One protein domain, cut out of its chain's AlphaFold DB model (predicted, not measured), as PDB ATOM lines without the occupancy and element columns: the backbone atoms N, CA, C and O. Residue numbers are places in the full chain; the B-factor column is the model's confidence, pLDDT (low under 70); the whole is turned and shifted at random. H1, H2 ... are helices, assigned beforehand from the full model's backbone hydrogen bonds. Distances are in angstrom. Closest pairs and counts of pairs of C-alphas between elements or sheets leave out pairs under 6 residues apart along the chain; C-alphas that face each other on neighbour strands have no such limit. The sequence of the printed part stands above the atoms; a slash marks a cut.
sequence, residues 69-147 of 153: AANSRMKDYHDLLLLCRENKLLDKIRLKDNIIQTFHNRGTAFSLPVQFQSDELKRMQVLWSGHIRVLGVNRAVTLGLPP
ATOM      1  N   ALA A  69     239.664 282.274 169.873       83.94
ATOM      2  CA  ALA A  69     239.670 280.842 170.176       83.94
ATOM      3  C   ALA A  69     239.382 280.502 171.649       83.94
ATOM      4  O   ALA A  69     239.020 279.368 171.964       83.94
ATOM      5  N   ALA A  70     239.520 281.469 172.562       84.25
ATOM      6  CA  ALA A  70     239.157 281.300 173.966       84.25
ATOM      7  C   ALA A  70     237.643 281.455 174.207       84.25
ATOM      8  O   ALA A  70     237.172 281.275 175.335       84.25
ATOM      9  N   ASN A  71     236.856 281.790 173.176       82.94
ATOM     10  CA  ASN A  71     235.412 281.901 173.300       82.94
ATOM     11  C   ASN A  71     234.753 280.517 173.433       82.94
ATOM     12  O   ASN A  71     234.611 279.778 172.462       82.94
ATOM     13  N   SER A  72     234.296 280.189 174.641       86.44
ATOM     14  CA  SER A  72     233.563 278.951 174.926       86.44
ATOM     15  C   SER A  72     232.050 279.044 174.687       86.44
ATOM     16  O   SER A  72     231.356 278.026 174.737       86.44
ATOM     17  N   ARG A  73     231.511 280.240 174.410       87.94
ATOM     18  CA  ARG A  73     230.070 280.480 174.238       87.94
ATOM     19  C   ARG A  73     229.631 280.200 172.803       87.94
ATOM     20  O   ARG A  73     229.319 281.099 172.033       87.94
ATOM     21  N   MET A  74     229.540 278.922 172.453       93.38
ATOM     22  CA  MET A  74     229.128 278.482 171.108       93.38
ATOM     23  C   MET A  74     227.729 278.958 170.691       93.38
ATOM     24  O   MET A  74     227.443 279.080 169.501       93.38
ATOM     25  N   LYS A  75     226.875 279.295 171.663       92.06
ATOM     26  CA  LYS A  75     225.584 279.929 171.398       92.06
ATOM     27  C   LYS A  75     225.726 281.280 170.684       92.06
ATOM     28  O   LYS A  75     224.885 281.578 169.851       92.06
ATOM     29  N   ASP A  76     226.782 282.057 170.930       91.94
ATOM     30  CA  ASP A  76     226.956 283.348 170.252       91.94
ATOM     31  C   ASP A  76     227.205 283.169 168.746       91.94
ATOM     32  O   ASP A  76     226.610 283.885 167.947       91.94
ATOM     33  N   TYR A  77     227.982 282.157 168.345       92.56
ATOM     34  CA  TYR A  77     228.161 281.790 166.931       92.56
ATOM     35  C   TYR A  77     226.859 281.316 166.287       92.56
ATOM     36  O   TYR A  77     226.550 281.679 165.155       92.56
ATOM     37  N   HIS A  78     226.088 280.511 167.019       94.25
ATOM     38  CA  HIS A  78     224.766 280.075 166.583       94.25
ATOM     39  C   HIS A  78     223.837 281.273 166.350       94.25
ATOM     40  O   HIS A  78     223.241 281.376 165.281       94.25
ATOM     41  N   ASP A  79     223.748 282.186 167.317       94.25
ATOM     42  CA  ASP A  79     222.891 283.364 167.226       94.25
ATOM     43  C   ASP A  79     223.334 284.267 166.058       94.25
ATOM     44  O   ASP A  79     222.498 284.640 165.239       94.25
ATOM     45  N   LEU A  80     224.638 284.550 165.909       93.75
ATOM     46  CA  LEU A  80     225.175 285.331 164.782       93.75
ATOM     47  C   LEU A  80     224.830 284.701 163.427       93.75
ATOM     48  O   LEU A  80     224.392 285.405 162.518       93.75
ATOM     49  N   LEU A  81     224.973 283.378 163.292       93.88
ATOM     50  CA  LEU A  81     224.636 282.666 162.060       93.88
ATOM     51  C   LEU A  81     223.150 282.809 161.707       93.88
ATOM     52  O   LEU A  81     222.820 283.017 160.539       93.88
ATOM     53  N   LEU A  82     222.255 282.693 162.692       94.38
ATOM     54  CA  LEU A  82     220.821 282.869 162.463       94.38
ATOM     55  C   LEU A  82     220.473 284.320 162.122       94.38
ATOM     56  O   LEU A  82     219.738 284.548 161.164       94.38
ATOM     57  N   LEU A  83     221.051 285.290 162.835       94.69
ATOM     58  CA  LEU A  83     220.855 286.714 162.557       94.69
ATOM     59  C   LEU A  83     221.321 287.088 161.141       94.69
ATOM     60  O   LEU A  83     220.633 287.836 160.455       94.69
ATOM     61  N   CYS A  84     222.438 286.524 160.669       92.12
ATOM     62  CA  CYS A  84     222.921 286.717 159.296       92.12
ATOM     63  C   CYS A  84     221.992 286.121 158.225       92.12
ATOM     64  O   CYS A  84     222.015 286.570 157.080       92.12
ATOM     65  N   ARG A  85     221.229 285.074 158.561       92.50
ATOM     66  CA  ARG A  85     220.331 284.376 157.624       92.50
ATOM     67  C   ARG A  85     218.942 284.997 157.561       92.50
ATOM     68  O   ARG A  85     218.260 284.823 156.552       92.50
ATOM     69  N   GLU A  86     218.522 285.689 158.615       91.75
ATOM     70  CA  GLU A  86     217.205 286.308 158.663       91.75
ATOM     71  C   GLU A  86     217.182 287.594 157.830       91.75
ATOM     72  O   GLU A  86     217.707 288.649 158.201       91.75
ATOM     73  N   ASN A  87     216.554 287.505 156.661       84.75
ATOM     74  CA  ASN A  87     216.437 288.640 155.760       84.75
ATOM     75  C   ASN A  87     215.548 289.724 156.381       84.75
ATOM     76  O   ASN A  87     214.459 289.441 156.867       84.75
ATOM     77  N   LYS A  88     215.966 290.989 156.249       88.94
ATOM     78  CA  LYS A  88     215.253 292.187 156.742       88.94
ATOM     79  C   LYS A  88     215.221 292.362 158.264       88.94
ATOM     80  O   LYS A  88     214.657 293.353 158.711       88.94
ATOM     81  N   LEU A  89     215.822 291.459 159.041       91.06
ATOM     82  CA  LEU A  89     215.910 291.637 160.491       91.06
ATOM     83  C   LEU A  89     216.940 292.703 160.883       91.06
ATOM     84  O   LEU A  89     216.750 293.397 161.873       91.06
ATOM     85  N   LEU A  90     218.020 292.818 160.109       94.19
ATOM     86  CA  LEU A  90     219.108 293.759 160.353       94.19
ATOM     87  C   LEU A  90     219.044 294.918 159.357       94.19
ATOM     88  O   LEU A  90     219.175 294.708 158.144       94.19
ATOM     89  N   ASP A  91     218.913 296.144 159.863       94.56
ATOM     90  CA  ASP A  91     219.179 297.336 159.064       94.56
ATOM     91  C   ASP A  91     220.691 297.504 158.873       94.56
ATOM     92  O   ASP A  91     221.460 297.596 159.829       94.56
ATOM     93  N   LYS A  92     221.146 297.549 157.618       92.88
ATOM     94  CA  LYS A  92     222.583 297.554 157.300       92.88
ATOM     95  C   LYS A  92     223.307 298.810 157.782       92.88
ATOM     96  O   LYS A  92     224.501 298.730 158.070       92.88
ATOM     97  N   ILE A  93     222.622 299.953 157.812       93.56
ATOM     98  CA  ILE A  93     223.218 301.228 158.216       93.56
ATOM     99  C   ILE A  93     223.382 301.216 159.734       93.56
ATOM    100  O   ILE A  93     224.507 301.327 160.220       93.56
ATOM    101  N   ARG A  94     222.297 300.932 160.466       94.31
ATOM    102  CA  ARG A  94     222.325 300.813 161.933       94.31
ATOM    103  C   ARG A  94     223.294 299.733 162.399       94.31
ATOM    104  O   ARG A  94     224.027 299.939 163.358       94.31
ATOM    105  N   LEU A  95     223.350 298.602 161.694       95.00
ATOM    106  CA  LEU A  95     224.280 297.519 162.002       95.00
ATOM    107  C   LEU A  95     225.733 297.975 161.918       95.00
ATOM    108  O   LEU A  95     226.520 297.691 162.818       95.00
ATOM    109  N   LYS A  96     226.095 298.677 160.840       94.31
ATOM    110  CA  LYS A  96     227.451 299.195 160.661       94.31
ATOM    111  C   LYS A  96     227.818 300.158 161.790       94.31
ATOM    112  O   LYS A  96     228.899 300.023 162.363       94.31
ATOM    113  N   ASP A  97     226.930 301.095 162.098       93.81
ATOM    114  CA  ASP A  97     227.178 302.116 163.116       93.81
ATOM    115  C   ASP A  97     227.314 301.482 164.509       93.81
ATOM    116  O   ASP A  97     228.285 301.755 165.217       93.81
ATOM    117  N   ASN A  98     226.437 300.530 164.842       94.62
ATOM    118  CA  ASN A  98     226.496 299.794 166.104       94.62
ATOM    119  C   ASN A  98     227.770 298.948 166.225       94.62
ATOM    120  O   ASN A  98     228.383 298.931 167.288       94.62
ATOM    121  N   ILE A  99     228.224 298.283 165.155       94.19
ATOM    122  CA  ILE A  99     229.502 297.548 165.174       94.19
ATOM    123  C   ILE A  99     230.658 298.498 165.499       94.19
ATOM    124  O   ILE A  99     231.460 298.202 166.384       94.19
ATOM    125  N   ILE A 100     230.742 299.645 164.818       92.88
ATOM    126  CA  ILE A 100     231.816 300.622 165.047       92.88
ATOM    127  C   ILE A 100     231.782 301.123 166.493       92.88
ATOM    128  O   ILE A 100     232.815 301.126 167.168       92.88
ATOM    129  N   GLN A 101     230.603 301.512 166.979       93.00
ATOM    130  CA  GLN A 101     230.438 302.054 168.323       93.00
ATOM    131  C   GLN A 101     230.766 301.017 169.403       93.00
ATOM    132  O   GLN A 101     231.516 301.322 170.328       93.00
ATOM    133  N   THR A 102     230.279 299.782 169.271       93.69
ATOM    134  CA  THR A 102     230.541 298.714 170.244       93.69
ATOM    135  C   THR A 102     232.026 298.362 170.315       93.69
ATOM    136  O   THR A 102     232.578 298.273 171.413       93.69
ATOM    137  N   PHE A 103     232.703 298.216 169.171       93.12
ATOM    138  CA  PHE A 103     234.141 297.925 169.146       93.12
ATOM    139  C   PHE A 103     234.964 299.073 169.737       93.12
ATOM    140  O   PHE A 103     235.869 298.827 170.534       93.12
ATOM    141  N   HIS A 104     234.620 300.322 169.400       92.38
ATOM    142  CA  HIS A 104     235.271 301.503 169.963       92.38
ATOM    143  C   HIS A 104     235.095 301.573 171.486       92.38
ATOM    144  O   HIS A 104     236.076 301.713 172.212       92.38
ATOM    145  N   ASN A 105     233.863 301.410 171.980       91.44
ATOM    146  CA  ASN A 105     233.552 301.486 173.409       91.44
ATOM    147  C   ASN A 105     234.262 300.399 174.226       91.44
ATOM    148  O   ASN A 105     234.652 300.644 175.366       91.44
ATOM    149  N   ARG A 106     234.446 299.208 173.646       90.38
ATOM    150  CA  ARG A 106     235.114 298.075 174.304       90.38
ATOM    151  C   ARG A 106     236.627 298.026 174.064       90.38
ATOM    152  O   ARG A 106     237.302 297.190 174.657       90.38
ATOM    153  N   GLY A 107     237.170 298.930 173.245       89.56
ATOM    154  CA  GLY A 107     238.601 298.991 172.933       89.56
ATOM    155  C   GLY A 107     239.104 297.803 172.109       89.56
ATOM    156  O   GLY A 107     240.293 297.484 172.151       89.56
ATOM    157  N   THR A 108     238.216 297.136 171.371       87.62
ATOM    158  CA  THR A 108     238.543 295.938 170.590       87.62
ATOM    159  C   THR A 108     238.972 296.336 169.183       87.62
ATOM    160  O   THR A 108     238.258 297.040 168.469       87.62
ATOM    161  N   ALA A 109     240.152 295.877 168.759       83.62
ATOM    162  CA  ALA A 109     240.638 296.129 167.408       83.62
ATOM    163  C   ALA A 109     239.811 295.340 166.380       83.62
ATOM    164  O   ALA A 109     239.621 294.130 166.501       83.62
ATOM    165  N   PHE A 110     239.342 296.028 165.341       80.50
ATOM    166  CA  PHE A 110     238.612 295.398 164.247       80.50
ATOM    167  C   PHE A 110     239.597 294.857 163.195       80.50
ATOM    168  O   PHE A 110     240.189 295.630 162.443       80.50
ATOM    169  N   SER A 111     239.778 293.532 163.129       76.50
ATOM    170  CA  SER A 111     240.646 292.863 162.139       76.50
ATOM    171  C   SER A 111     239.955 291.677 161.454       76.50
ATOM    172  O   SER A 111     239.749 290.635 162.075       76.50
ATOM    173  N   LEU A 112     239.616 291.816 160.168       72.56
ATOM    174  CA  LEU A 112     239.003 290.754 159.359       72.56
ATOM    175  C   LEU A 112     239.983 290.178 158.315       72.56
ATOM    176  O   LEU A 112     240.733 290.956 157.721       72.56
ATOM    177  N   PRO A 113     239.929 288.861 158.013       71.19
ATOM    178  CA  PRO A 113     239.168 287.824 158.722       71.19
ATOM    179  C   PRO A 113     239.824 287.457 160.064       71.19
ATOM    180  O   PRO A 113     241.045 287.550 160.203       71.19
ATOM    181  N   VAL A 114     239.030 287.001 161.039       77.12
ATOM    182  CA  VAL A 114     239.578 286.433 162.280       77.12
ATOM    183  C   VAL A 114     240.282 285.123 161.929       77.12
ATOM    184  O   VAL A 114     239.675 284.209 161.374       77.12
ATOM    185  N   GLN A 115     241.583 285.044 162.203       81.88
ATOM    186  CA  GLN A 115     242.389 283.868 161.883       81.88
ATOM    187  C   GLN A 115     242.502 282.953 163.099       81.88
ATOM    188  O   GLN A 115     242.863 283.400 164.184       81.88
ATOM    189  N   PHE A 116     242.242 281.663 162.888       86.69
ATOM    190  CA  PHE A 116     242.365 280.628 163.910       86.69
ATOM    191  C   PHE A 116     243.430 279.610 163.520       86.69
ATOM    192  O   PHE A 116     243.493 279.157 162.372       86.69
ATOM    193  N   GLN A 117     244.238 279.202 164.493       90.06
ATOM    194  CA  GLN A 117     245.203 278.124 164.321       90.06
ATOM    195  C   GLN A 117     244.508 276.758 164.251       90.06
ATOM    196  O   GLN A 117     243.365 276.563 164.670       90.06
ATOM    197  N   SER A 118     245.207 275.762 163.706       90.00
ATOM    198  CA  SER A 118     244.613 274.438 163.470       90.00
ATOM    199  C   SER A 118     244.157 273.722 164.751       90.00
ATOM    200  O   SER A 118     243.163 272.993 164.734       90.00
ATOM    201  N   ASP A 119     244.860 273.915 165.865       92.44
ATOM    202  CA  ASP A 119     244.528 273.365 167.178       92.44
ATOM    203  C   ASP A 119     243.379 274.132 167.853       92.44
ATOM    204  O   ASP A 119     242.560 273.529 168.550       92.44
ATOM    205  N   GLU A 120     243.270 275.438 167.606       92.19
ATOM    206  CA  GLU A 120     242.143 276.270 168.036       92.19
ATOM    207  C   GLU A 120     240.851 275.821 167.358       92.19
ATOM    208  O   GLU A 120     239.871 275.524 168.039       92.19
ATOM    209  N   LEU A 121     240.881 275.634 166.036       92.00
ATOM    210  CA  LEU A 121     239.734 275.129 165.279       92.00
ATOM    211  C   LEU A 121     239.273 273.755 165.771       92.00
ATOM    212  O   LEU A 121     238.073 273.514 165.885       92.00
ATOM    213  N   LYS A 122     240.206 272.857 166.120       93.81
ATOM    214  CA  LYS A 122     239.859 271.555 166.714       93.81
ATOM    215  C   LYS A 122     239.146 271.721 168.056       93.81
ATOM    216  O   LYS A 122     238.148 271.045 168.301       93.81
ATOM    217  N   ARG A 123     239.633 272.618 168.920       93.31
ATOM    218  CA  ARG A 123     239.005 272.907 170.220       93.31
ATOM    219  C   ARG A 123     237.608 273.505 170.048       93.31
ATOM    220  O   ARG A 123     236.662 273.034 170.677       93.31
ATOM    221  N   MET A 124     237.461 274.480 169.156       93.44
ATOM    222  CA  MET A 124     236.174 275.111 168.851       93.44
ATOM    223  C   MET A 124     235.182 274.113 168.248       93.44
ATOM    224  O   MET A 124     234.027 274.090 168.660       93.44
ATOM    225  N   GLN A 125     235.639 273.210 167.374       95.88
ATOM    226  CA  GLN A 125     234.811 272.128 166.839       95.88
ATOM    227  C   GLN A 125     234.253 271.222 167.945       95.88
ATOM    228  O   GLN A 125     233.084 270.846 167.894       95.88
ATOM    229  N   VAL A 126     235.054 270.869 168.958       95.75
ATOM    230  CA  VAL A 126     234.577 270.049 170.089       95.75
ATOM    231  C   VAL A 126     233.462 270.766 170.852       95.75
ATOM    232  O   VAL A 126     232.431 270.160 171.158       95.75
ATOM    233  N   LEU A 127     233.642 272.059 171.129       95.94
ATOM    234  CA  LEU A 127     232.637 272.878 171.804       95.94
ATOM    235  C   LEU A 127     231.361 273.009 170.958       95.94
ATOM    236  O   LEU A 127     230.256 272.868 171.486       95.94
ATOM    237  N   TRP A 128     231.507 273.231 169.650       95.81
ATOM    238  CA  TRP A 128     230.399 273.352 168.706       95.81
ATOM    239  C   TRP A 128     229.575 272.065 168.616       95.81
ATOM    240  O   TRP A 128     228.352 272.091 168.764       95.81
ATOM    241  N   SER A 129     230.242 270.914 168.492       95.62
ATOM    242  CA  SER A 129     229.590 269.603 168.538       95.62
ATOM    243  C   SER A 129     228.836 269.389 169.857       95.62
ATOM    244  O   SER A 129     227.732 268.840 169.870       95.62
ATOM    245  N   GLY A 130     229.406 269.855 170.976       95.69
ATOM    246  CA  GLY A 130     228.744 269.855 172.280       95.69
ATOM    247  C   GLY A 130     227.462 270.692 172.291       95.69
ATOM    248  O   GLY A 130     226.425 270.205 172.744       95.69
ATOM    249  N   HIS A 131     227.517 271.909 171.743       95.38
ATOM    250  CA  HIS A 131     226.367 272.810 171.611       95.38
ATOM    251  C   HIS A 131     225.251 272.208 170.749       95.38
ATOM    252  O   HIS A 131     224.110 272.146 171.206       95.38
ATOM    253  N   ILE A 132     225.570 271.681 169.560       94.88
ATOM    254  CA  ILE A 132     224.593 271.010 168.679       94.88
ATOM    255  C   ILE A 132     223.912 269.842 169.400       94.88
ATOM    256  O   ILE A 132     222.692 269.676 169.314       94.88
ATOM    257  N   ARG A 133     224.683 269.039 170.141       94.56
ATOM    258  CA  ARG A 133     224.136 267.904 170.892       94.56
ATOM    259  C   ARG A 133     223.151 268.356 171.969       94.56
ATOM    260  O   ARG A 133     222.093 267.747 172.093       94.56
ATOM    261  N   VAL A 134     223.480 269.408 172.724       94.69
ATOM    262  CA  VAL A 134     222.592 269.978 173.757       94.69
ATOM    263  C   VAL A 134     221.346 270.614 173.136       94.69
ATOM    264  O   VAL A 134     220.255 270.484 173.687       94.69
ATOM    265  N   LEU A 135     221.481 271.261 171.975       93.50
ATOM    266  CA  LEU A 135     220.361 271.851 171.238       93.50
ATOM    267  C   LEU A 135     219.366 270.794 170.727       93.50
ATOM    268  O   LEU A 135     218.174 271.082 170.590       93.50
ATOM    269  N   GLY A 136     219.859 269.582 170.462       93.38
ATOM    270  CA  GLY A 136     219.117 268.469 169.886       93.38
ATOM    271  C   GLY A 136     219.267 268.420 168.365       93.38
ATOM    272  O   GLY A 136     219.008 269.399 167.666       93.38
ATOM    273  N   VAL A 137     219.644 267.247 167.843       85.38
ATOM    274  CA  VAL A 137     220.003 267.046 166.424       85.38
ATOM    275  C   VAL A 137     218.886 267.483 165.477       85.38
ATOM    276  O   VAL A 137     219.149 268.205 164.521       85.38
ATOM    277  N   ASN A 138     217.633 267.132 165.775       91.38
ATOM    278  CA  ASN A 138     216.493 267.521 164.939       91.38
ATOM    279  C   ASN A 138     216.370 269.043 164.817       91.38
ATOM    280  O   ASN A 138     216.193 269.560 163.720       91.38
ATOM    281  N   ARG A 139     216.527 269.767 165.932       92.56
ATOM    282  CA  ARG A 139     216.455 271.230 165.944       92.56
ATOM    283  C   ARG A 139     217.632 271.848 165.191       92.56
ATOM    284  O   ARG A 139     217.425 272.793 164.439       92.56
ATOM    285  N   ALA A 140     218.837 271.299 165.348       91.06
ATOM    286  CA  ALA A 140     220.009 271.752 164.602       91.06
ATOM    287  C   ALA A 140     219.827 271.586 163.082       91.06
ATOM    288  O   ALA A 140     220.155 272.500 162.330       91.06
ATOM    289  N   VAL A 141     219.238 270.467 162.642       91.00
ATOM    290  CA  VAL A 141     218.906 270.225 161.229       91.00
ATOM    291  C   VAL A 141     217.835 271.200 160.739       91.00
ATOM    292  O   VAL A 141     218.023 271.816 159.694       91.00
ATOM    293  N   THR A 142     216.751 271.406 161.496       93.81
ATOM    294  CA  THR A 142     215.694 272.372 161.138       93.81
ATOM    295  C   THR A 142     216.233 273.795 160.992       93.81
ATOM    296  O   THR A 142     215.829 274.511 160.084       93.81
ATOM    297  N   LEU A 143     217.166 274.198 161.858       92.69
ATOM    298  CA  LEU A 143     217.811 275.514 161.816       92.69
ATOM    299  C   LEU A 143     218.965 275.593 160.794       92.69
ATOM    300  O   LEU A 143     219.600 276.640 160.652       92.69
ATOM    301  N   GLY A 144     219.269 274.495 160.090       92.81
ATOM    302  CA  GLY A 144     220.342 274.429 159.096       92.81
ATOM    303  C   GLY A 144     221.730 274.699 159.683       92.81
ATOM    304  O   GLY A 144     222.554 275.362 159.042       92.81
ATOM    305  N   LEU A 145     221.984 274.284 160.925       93.88
ATOM    306  CA  LEU A 145     223.278 274.481 161.575       93.88
ATOM    307  C   LEU A 145     224.291 273.462 161.034       93.88
ATOM    308  O   LEU A 145     224.025 272.257 161.101       93.88
ATOM    309  N   PRO A 146     225.442 273.904 160.496       93.94
ATOM    310  CA  PRO A 146     226.427 272.983 159.950       93.94
ATOM    311  C   PRO A 146     227.083 272.162 161.071       93.94
ATOM    312  O   PRO A 146     227.358 272.703 162.143       93.94
ATOM    313  N   PRO A 147     227.380 270.869 160.850       92.31
ATOM    314  CA  PRO A 147     228.078 270.050 161.840       92.31
ATOM    315  C   PRO A 147     229.557 270.441 161.983       92.31
ATOM    316  O   PRO A 147     230.117 270.336 163.074       92.31
TER     317      PRO A 147
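What this domain is: This is residues 69 to 147 of the 153 residues of an uncharacterized protein of Legionella sp. km535 (UniProt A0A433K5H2). The model is a flat, loosely built open frame of helices: H1 begins beside H3 and runs away from it, while H2 makes the far side, touches no other helix and is joined in by the links at its two ends. Short H4 makes a corner with the last part of H3, and residues 83 to 98 and 101 to 107 stand free. The printed part has 79 residues with four named helices, in the order H1, H2, H3, H4, and no named strand; the class is all helix. The whole is loose, with a radius of gyration of the C-alphas of 14.8 A and spans of 36 by 33 by 17 A.

Where its parts are: H1, residues 74 to 85, begins at C-alpha 74 (229.128, 278.482, 171.108) and is 17.1 A long. H2, residues 92 to 106, is 21.1 A long. H3, residues 118 to 135, the longest, measures 25.6 A from C-alpha 118 (244.613, 274.438, 163.470). H4, residues 137 to 142, measures 8.7 A and ends at C-alpha 142 (215.694, 272.372, 161.138).

How they stand to each other: H1 touches H3 with residues 74 to 75 alone, and H3 touches H1 with residues 127 to 131 alone; the closest C-alphas of the two, those of Met 74 and Trp 128, are 5.8 A apart. Their lines are about perpendicular, at 81 degrees. H3 and H4 are close but not clearly touching, with the closest C-alphas, of Ile 132 and Ala 140, 6.2 A apart; their lines are about perpendicular, at 89 degrees. H2 is apart from H1, H3 and H4, and H1 is apart from H4. In H1, H2, H3 and H4 every O i to N i+4 pair is within hydrogen-bond range.

The domain as a whole: The C-alphas farthest apart, of Gly 107 and Asn 138, are 39.3 A apart. The printed part has no cut. The link from H2 to H3 is long, 11 residues; that from H1 to H2 is short, and that from H3 to H4 tight. The mean pLDDT of the printed part is 91.0, and no printed residue is under 70.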